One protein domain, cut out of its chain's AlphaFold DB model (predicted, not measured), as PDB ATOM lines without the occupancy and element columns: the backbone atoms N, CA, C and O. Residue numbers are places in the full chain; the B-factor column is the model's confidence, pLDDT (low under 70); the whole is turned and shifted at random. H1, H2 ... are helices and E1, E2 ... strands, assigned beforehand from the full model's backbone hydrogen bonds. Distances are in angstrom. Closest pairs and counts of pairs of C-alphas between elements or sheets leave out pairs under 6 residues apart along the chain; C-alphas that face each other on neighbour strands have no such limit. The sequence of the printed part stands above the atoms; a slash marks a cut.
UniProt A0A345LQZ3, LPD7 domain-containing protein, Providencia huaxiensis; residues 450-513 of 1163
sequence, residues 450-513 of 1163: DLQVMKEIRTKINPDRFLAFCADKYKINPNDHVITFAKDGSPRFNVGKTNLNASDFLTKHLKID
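AT A GLANCE: This is residues 450 to 513 of the 1163 residues of the protein "LPD7 domain-containing protein" of Providencia huaxiensis (UniProt A0A345LQZ3). A small antiparallel sheet, E1 E2 E3, has two helices over one face: H3 runs along it, and H2 reaches it with its residues 463 to 467. H1 is off to one side and only grazes the sheet near its last residues. The printed part has 64 residues, with H1 H2 E1 E2 E3 H3 along the chain, a mixed class of helices and strands. It is compact and rounded, with a radius of gyration of the C-alphas of 11.2 A and spans of 29 by 25 by 20 A.

IN THESE COORDINATES: H1, residues 450 to 460, begins at C-alpha 450 (99.339, 127.490, 141.248) and is 15.2 A long. H2, residues 463 to 473, is 15.1 A long. The strands are E1, residues 483 to 485, E2, residues 491 to 495 and 13.1 A long, and E3, residues 498 to 500. H3, residues 502 to 509, is 10.1 A long and ends at C-alpha 509 (111.951, 140.692, 153.311).

HOW THE PARTS SIT: E1 E2 E3 is a meander, each strand the antiparallel neighbour of the one before, and both pairs are hairpins. N 484 and O 492 are 2.8 A apart, as are N 493 and O 500, within hydrogen-bond range. H2 and H3 on the same face make two layers, helices on one face of a sheet. H3 has a height over the sheet of 8.0 A; its closest C-alphas to E2 are Arg 492 and Ala 502, 7.0 A apart. H2 and H3 are close but not clearly touching, at a steep tilt of 46 degrees, with C-alphas 466 and 502 7.7 A apart. In H1, H2 and H3 every O i to N i+4 pair is within hydrogen-bond range.

THE WHOLE: The C-alphas farthest apart, Asp 450 and Asn 479, are 31.0 A apart. The printed part has no cut and no long link. No printed residue is under 70 in pLDDT.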
ATOM      1  N   ASP A 450      98.299 126.935 140.363       75.19
ATOM      2  CA  ASP A 450      99.339 127.490 141.248       75.19
ATOM      3  C   ASP A 450      98.785 128.608 142.138       75.19
ATOM      4  O   ASP A 450      99.068 128.657 143.336       75.19
ATOM      5  N   LEU A 451      97.969 129.504 141.573       78.62
ATOM      6  CA  LEU A 451      97.353 130.602 142.323       78.62
ATOM      7  C   LEU A 451      96.412 130.105 143.432       78.62
ATOM      8  O   LEU A 451      96.345 130.733 144.494       78.62
ATOM      9  N   GLN A 452      95.721 128.980 143.218       79.88
ATOM     10  CA  GLN A 452      94.878 128.348 144.235       79.88
ATOM     11  C   GLN A 452      95.720 127.673 145.324       79.88
ATOM     12  O   GLN A 452      95.534 127.988 146.500       79.88
ATOM     13  N   VAL A 453      96.711 126.853 144.956       83.81
ATOM     14  CA  VAL A 453      97.617 126.191 145.918       83.81
ATOM     15  C   VAL A 453      98.372 127.226 146.765       83.81
ATOM     16  O   VAL A 453      98.405 127.135 147.990       83.81
ATOM     17  N   MET A 454      98.901 128.291 146.154       87.12
ATOM     18  CA  MET A 454      99.579 129.377 146.878       87.12
ATOM     19  C   MET A 454      98.625 130.230 147.726       87.12
ATOM     20  O   MET A 454      99.068 130.893 148.667       87.12
ATOM     21  N   LYS A 455      97.321 130.267 147.423       86.25
ATOM     22  CA  LYS A 455      96.314 130.867 148.314       86.25
ATOM     23  C   LYS A 455      96.067 129.963 149.522       86.25
ATOM     24  O   LYS A 455      96.109 130.460 150.644       86.25
ATOM     25  N   GLU A 456      95.887 128.661 149.306       87.06
ATOM     26  CA  GLU A 456      95.689 127.688 150.380       87.06
ATOM     27  C   GLU A 456      96.869 127.676 151.361       87.06
ATOM     28  O   GLU A 456      96.654 127.903 152.554       87.06
ATOM     29  N   ILE A 457      98.107 127.529 150.871       88.44
ATOM     30  CA  ILE A 457      99.310 127.530 151.718       88.44
ATOM     31  C   ILE A 457      99.373 128.809 152.565       88.44
ATOM     32  O   ILE A 457      99.504 128.726 153.783       88.44
ATOM     33  N   ARG A 458      99.186 129.998 151.969       87.69
ATOM     34  CA  ARG A 458      99.177 131.273 152.718       87.69
ATOM     35  C   ARG A 458      98.092 131.360 153.797       87.69
ATOM     36  O   ARG A 458      98.272 132.126 154.738       87.69
ATOM     37  N   THR A 459      96.989 130.618 153.672       86.06
ATOM     38  CA  THR A 459      95.932 130.564 154.702       86.06
ATOM     39  C   THR A 459      96.164 129.489 155.767       86.06
ATOM     40  O   THR A 459      95.837 129.730 156.924       86.06
ATOM     41  N   LYS A 460      96.730 128.326 155.409       89.12
ATOM     42  CA  LYS A 460      96.805 127.134 156.280       89.12
ATOM     43  C   LYS A 460      98.194 126.827 156.858       89.12
ATOM     44  O   LYS A 460      98.314 125.911 157.671       89.12
ATOM     45  N   ILE A 461      99.249 127.529 156.439       90.56
ATOM     46  CA  ILE A 461     100.618 127.292 156.923       90.56
ATOM     47  C   ILE A 461     100.757 127.593 158.425       90.56
ATOM     48  O   ILE A 461     100.306 128.622 158.920       90.56
ATOM     49  N   ASN A 462     101.409 126.700 159.166       88.88
ATOM     50  CA  ASN A 462     101.696 126.895 160.582       88.88
ATOM     51  C   ASN A 462     102.830 127.935 160.755       88.88
ATOM     52  O   ASN A 462     103.915 127.739 160.194       88.88
ATOM     53  N   PRO A 463     102.623 129.029 161.517       87.69
ATOM     54  CA  PRO A 463     103.588 130.125 161.584       87.69
ATOM     55  C   PRO A 463     104.878 129.747 162.321       87.69
ATOM     56  O   PRO A 463     105.957 130.094 161.844       87.69
ATOM     57  N   ASP A 464     104.796 128.974 163.411       86.88
ATOM     58  CA  ASP A 464     105.972 128.478 164.139       86.88
ATOM     59  C   ASP A 464     106.839 127.598 163.231       86.88
ATOM     60  O   ASP A 464     108.063 127.698 163.234       86.88
ATOM     61  N   ARG A 465     106.195 126.743 162.426       87.38
ATOM     62  CA  ARG A 465     106.857 125.845 161.473       87.38
ATOM     63  C   ARG A 465     107.560 126.621 160.362       87.38
ATOM     64  O   ARG A 465     108.695 126.299 160.019       87.38
ATOM     65  N   PHE A 466     106.903 127.649 159.827       89.62
ATOM     66  CA  PHE A 466     107.477 128.533 158.815       89.62
ATOM     67  C   PHE A 466     108.665 129.336 159.361       89.62
ATOM     68  O   PHE A 466     109.709 129.386 158.711       89.62
ATOM     69  N   LEU A 467     108.559 129.906 160.569       87.19
ATOM     70  CA  LEU A 467     109.676 130.620 161.196       87.19
ATOM     71  C   LEU A 467     110.826 129.682 161.579       87.19
ATOM     72  O   LEU A 467     111.974 130.045 161.353       87.19
ATOM     73  N   ALA A 468     110.556 128.471 162.079       83.50
ATOM     74  CA  ALA A 468     111.593 127.473 162.354       83.50
ATOM     75  C   ALA A 468     112.347 127.069 161.073       83.50
ATOM     76  O   ALA A 468     113.576 127.039 161.065       83.50
ATOM     77  N   PHE A 469     111.626 126.844 159.969       86.12
ATOM     78  CA  PHE A 469     112.224 126.585 158.659       86.12
ATOM     79  C   PHE A 469     113.073 127.763 158.164       86.12
ATOM     80  O   PHE A 469     114.211 127.565 157.749       86.12
ATOM     81  N   CYS A 470     112.576 129.001 158.254       83.44
ATOM     82  CA  CYS A 470     113.346 130.171 157.826       83.44
ATOM     83  C   CYS A 470     114.544 130.466 158.754       83.44
ATOM     84  O   CYS A 470     115.575 130.965 158.300       83.44
ATOM     85  N   ALA A 471     114.447 130.117 160.038       81.00
ATOM     86  CA  ALA A 471     115.542 130.202 161.000       81.00
ATOM     87  C   ALA A 471     116.616 129.125 160.790       81.00
ATOM     88  O   ALA A 471     117.769 129.356 161.150       81.00
ATOM     89  N   ASP A 472     116.291 127.988 160.166       77.19
ATOM     90  CA  ASP A 472     117.311 127.034 159.734       77.19
ATOM     91  C   ASP A 472     117.839 127.324 158.319       77.19
ATOM     92  O   ASP A 472     119.046 127.458 158.138       77.19
ATOM     93  N   LYS A 473     116.981 127.515 157.315       79.06
ATOM     94  CA  LYS A 473     117.424 127.707 155.923       79.06
ATOM     95  C   LYS A 473     118.099 129.067 155.689       79.06
ATOM     96  O   LYS A 473     119.117 129.134 155.011       79.06
ATOM     97  N   TYR A 474     117.594 130.134 156.318       77.44
ATOM     98  CA  TYR A 474     118.062 131.517 156.114       77.44
ATOM     99  C   TYR A 474     118.699 132.165 157.365       77.44
ATOM    100  O   TYR A 474     119.031 133.352 157.352       77.44
ATOM    101  N   LYS A 475     118.892 131.393 158.450       74.25
ATOM    102  CA  LYS A 475     119.469 131.807 159.755       74.25
ATOM    103  C   LYS A 475     118.917 133.135 160.306       74.25
ATOM    104  O   LYS A 475     119.638 133.946 160.892       74.25
ATOM    105  N   ILE A 476     117.616 133.337 160.122       77.62
ATOM    106  CA  ILE A 476     116.837 134.416 160.741       77.62
ATOM    107  C   ILE A 476     116.665 134.123 162.239       77.62
ATOM    108  O   ILE A 476     116.579 132.964 162.639       77.62
ATOM    109  N   ASN A 477     116.576 135.159 163.071       73.19
ATOM    110  CA  ASN A 477     116.150 135.018 164.461       73.19
ATOM    111  C   ASN A 477     114.605 135.002 164.538       73.19
ATOM    112  O   ASN A 477     113.993 136.008 164.180       73.19
ATOM    113  N   PRO A 478     113.944 133.926 165.016       76.31
ATOM    114  CA  PRO A 478     112.481 133.901 165.149       76.31
ATOM    115  C   PRO A 478     111.928 135.043 166.008       76.31
ATOM    116  O   PRO A 478     110.844 135.550 165.736       76.31
ATOM    117  N   ASN A 479     112.690 135.469 167.020       76.31
ATOM    118  CA  ASN A 479     112.259 136.470 167.995       76.31
ATOM    119  C   ASN A 479     112.125 137.884 167.400       76.31
ATOM    120  O   ASN A 479     111.441 138.716 167.991       76.31
ATOM    121  N   ASP A 480     112.733 138.154 166.239       76.31
ATOM    122  CA  ASP A 480     112.645 139.453 165.555       76.31
ATOM    123  C   ASP A 480     111.309 139.620 164.794       76.31
ATOM    124  O   ASP A 480     110.999 140.707 164.305       76.31
ATOM    125  N   HIS A 481     110.505 138.551 164.684       82.44
ATOM    126  CA  HIS A 481     109.309 138.487 163.841       82.44
ATOM    127  C   HIS A 481     108.062 138.070 164.627       82.44
ATOM    128  O   HIS A 481     107.657 136.907 164.633       82.44
ATOM    129  N   VAL A 482     107.402 139.050 165.248       84.06
ATOM    130  CA  VAL A 482     106.122 138.836 165.943       84.06
ATOM    131  C   VAL A 482     105.069 138.283 164.972       84.06
ATOM    132  O   VAL A 482     104.809 138.864 163.914       84.06
ATOM    133  N   ILE A 483     104.446 137.164 165.351       87.94
ATOM    134  CA  ILE A 483     103.328 136.559 164.622       87.94
ATOM    135  C   ILE A 483     102.043 137.326 164.958       87.94
ATOM    136  O   ILE A 483     101.715 137.558 166.119       87.94
ATOM    137  N   THR A 484     101.292 137.687 163.926       87.75
ATOM    138  CA  THR A 484      99.947 138.267 163.998       87.75
ATOM    139  C   THR A 484      99.024 137.516 163.037       87.75
ATOM    140  O   THR A 484      99.495 136.756 162.192       87.75
ATOM    141  N   PHE A 485      97.710 137.711 163.141       89.06
ATOM    142  CA  PHE A 485      96.734 137.080 162.249       89.06
ATOM    143  C   PHE A 485      95.854 138.141 161.591       89.06
ATOM    144  O   PHE A 485      95.493 139.140 162.215       89.06
ATOM    145  N   ALA A 486      95.526 137.944 160.315       87.25
ATOM    146  CA  ALA A 486      94.563 138.782 159.609       87.25
ATOM    147  C   ALA A 486      93.116 138.304 159.858       87.25
ATOM    148  O   ALA A 486      92.885 137.228 160.409       87.25
ATOM    149  N   LYS A 487      92.120 139.104 159.443       82.12
ATOM    150  CA  LYS A 487      90.682 138.817 159.656       82.12
ATOM    151  C   LYS A 487      90.185 137.522 158.988       82.12
ATOM    152  O   LYS A 487      89.101 137.056 159.310       82.12
ATOM    153  N   ASP A 488      90.960 136.974 158.057       78.56
ATOM    154  CA  ASP A 488      90.739 135.700 157.362       78.56
ATOM    155  C   ASP A 488      91.398 134.497 158.076       78.56
ATOM    156  O   ASP A 488      91.405 133.393 157.538       78.56
ATOM    157  N   GLY A 489      91.993 134.708 159.256       79.88
ATOM    158  CA  GLY A 489      92.757 133.701 159.996       79.88
ATOM    159  C   GLY A 489      94.172 133.452 159.458       79.88
ATOM    160  O   GLY A 489      94.914 132.681 160.062       79.88
ATOM    161  N   SER A 490      94.587 134.098 158.361       86.56
ATOM    162  CA  SER A 490      95.914 133.863 157.776       86.56
ATOM    163  C   SER A 490      97.041 134.433 158.656       86.56
ATOM    164  O   SER A 490      96.932 135.572 159.132       86.56
ATOM    165  N   PRO A 491      98.148 133.690 158.854       89.25
ATOM    166  CA  PRO A 491      99.294 134.163 159.621       89.25
ATOM    167  C   PRO A 491     100.037 135.287 158.893       89.25
ATOM    168  O   PRO A 491     100.202 135.279 157.668       89.25
ATOM    169  N   ARG A 492     100.519 136.255 159.673       89.56
ATOM    170  CA  ARG A 492     101.272 137.426 159.220       89.56
ATOM    171  C   ARG A 492     102.483 137.652 160.119       89.56
ATOM    172  O   ARG A 492     102.363 137.670 161.341       89.56
ATOM    173  N   PHE A 493     103.639 137.868 159.512       90.25
ATOM    174  CA  PHE A 493     104.922 138.028 160.188       90.25
ATOM    175  C   PHE A 493     105.311 139.504 160.181       90.25
ATOM    176  O   PHE A 493     105.314 140.136 159.117       90.25
ATOM    177  N   ASN A 494     105.605 140.070 161.351       88.50
ATOM    178  CA  ASN A 494     106.041 141.458 161.434       88.50
ATOM    179  C   ASN A 494     107.443 141.641 160.828       88.50
ATOM    180  O   ASN A 494     108.377 140.892 161.110       88.50
ATOM    181  N   VAL A 495     107.565 142.669 159.997       82.38
ATOM    182  CA  VAL A 495     108.791 143.158 159.372       82.38
ATOM    183  C   VAL A 495     108.768 144.681 159.508       82.38
ATOM    184  O   VAL A 495     108.206 145.407 158.678       82.38
ATOM    185  N   GLY A 496     109.324 145.166 160.621       79.81
ATOM    186  CA  GLY A 496     109.344 146.584 160.974       79.81
ATOM    187  C   GLY A 496     107.933 147.176 161.037       79.81
ATOM    188  O   GLY A 496     107.115 146.790 161.868       79.81
ATOM    189  N   LYS A 497     107.624 148.112 160.133       79.38
ATOM    190  CA  LYS A 497     106.306 148.772 160.053       79.38
ATOM    191  C   LYS A 497     105.247 147.982 159.261       79.38
ATOM    192  O   LYS A 497     104.154 148.499 159.051       79.38
ATOM    193  N   THR A 498     105.553 146.774 158.781       82.12
ATOM    194  CA  THR A 498     104.668 145.993 157.892       82.12
ATOM    195  C   THR A 498     104.440 144.574 158.405       82.12
ATOM    196  O   THR A 498     105.346 143.982 158.979       82.12
ATOM    197  N   ASN A 499     103.252 144.008 158.173       87.69
ATOM    198  CA  ASN A 499     102.929 142.620 158.525       87.69
ATOM    199  C   ASN A 499     102.683 141.817 157.237       87.69
ATOM    200  O   ASN A 499     101.661 141.987 156.567       87.69
ATOM    201  N   LEU A 500     103.641 140.968 156.870       88.38
ATOM    202  CA  LEU A 500     103.691 140.259 155.587       88.38
ATOM    203  C   LEU A 500     103.098 138.845 155.711       88.38
ATOM    204  O   LEU A 500     103.219 138.221 156.759       88.38
ATOM    205  N   ASN A 501     102.473 138.304 154.658       91.12
ATOM    206  CA  ASN A 501     102.168 136.860 154.616       91.12
ATOM    207  C   ASN A 501     103.438 136.048 154.283       91.12
ATOM    208  O   ASN A 501     104.457 136.625 153.913       91.12
ATOM    209  N   ALA A 502     103.379 134.715 154.374       87.69
ATOM    210  CA  ALA A 502     104.535 133.840 154.136       87.69
ATOM    211  C   ALA A 502     105.232 134.068 152.771       87.69
ATOM    212  O   ALA A 502     106.459 134.121 152.704       87.69
ATOM    213  N   SER A 503     104.473 134.274 151.689       88.12
ATOM    214  CA  SER A 503     105.023 134.551 150.351       88.12
ATOM    215  C   SER A 503     105.671 135.933 150.254       88.12
ATOM    216  O   SER A 503     106.761 136.070 149.698       88.12
ATOM    217  N   ASP A 504     105.028 136.955 150.825       85.75
ATOM    218  CA  ASP A 504     105.589 138.307 150.918       85.75
ATOM    219  C   ASP A 504     106.831 138.347 151.822       85.75
ATOM    220  O   ASP A 504     107.748 139.121 151.568       85.75
ATOM    221  N   PHE A 505     106.912 137.507 152.854       87.75
ATOM    222  CA  PHE A 505     108.077 137.424 153.734       87.75
ATOM    223  C   PHE A 505     109.318 136.932 152.970       87.75
ATOM    224  O   PHE A 505     110.347 137.612 152.964       87.75
ATOM    225  N   LEU A 506     109.208 135.818 152.232       86.75
ATOM    226  CA  LEU A 506     110.311 135.309 151.403       86.75
ATOM    227  C   LEU A 506     110.702 136.305 150.291       86.75
ATOM    228  O   LEU A 506     111.875 136.645 150.137       86.75
ATOM    229  N   THR A 507     109.726 136.829 149.546       84.62
ATOM    230  CA  THR A 507     109.998 137.681 148.371       84.62
ATOM    231  C   THR A 507     110.374 139.124 148.723       84.62
ATOM    232  O   THR A 507     111.288 139.684 148.122       84.62
ATOM    233  N   LYS A 508     109.728 139.755 149.713       81.31
ATOM    234  CA  LYS A 508     109.947 141.179 150.043       81.31
ATOM    235  C   LYS A 508     110.922 141.404 151.190       81.31
ATOM    236  O   LYS A 508     111.627 142.410 151.131       81.31
ATOM    237  N   HIS A 509     111.014 140.518 152.187       81.56
ATOM    238  CA  HIS A 509     111.951 140.692 153.311       81.56
ATOM    239  C   HIS A 509     113.277 139.935 153.138       81.56
ATOM    240  O   HIS A 509     114.315 140.420 153.594       81.56
ATOM    241  N   LEU A 510     113.272 138.781 152.463       80.12
ATOM    242  CA  LEU A 510     114.496 138.012 152.172       80.12
ATOM    243  C   LEU A 510     115.005 138.191 150.734       80.12
ATOM    244  O   LEU A 510     116.102 137.738 150.421       80.12
ATOM    245  N   LYS A 511     114.236 138.879 149.875       77.00
ATOM    246  CA  LYS A 511     114.549 139.110 148.451       77.00
ATOM    247  C   LYS A 511     114.848 137.806 147.691       77.00
ATOM    248  O   LYS A 511     115.699 137.785 146.803       77.00
ATOM    249  N   ILE A 512     114.165 136.723 148.062       80.12
ATOM    250  CA  ILE A 512     114.234 135.423 147.385       80.12
ATOM    251  C   ILE A 512     113.373 135.487 146.115       80.12
ATOM    252  O   ILE A 512     112.302 136.097 146.131       80.12
ATOM    253  N   ASP A 513     113.832 134.865 145.027       80.56
ATOM    254  CA  ASP A 513     113.060 134.769 143.782       80.56
ATOM    255  C   ASP A 513     111.734 134.009 143.980       80.56
ATOM    256  O   ASP A 513     111.622 133.138 144.844       80.56
TER     257      ASP A 513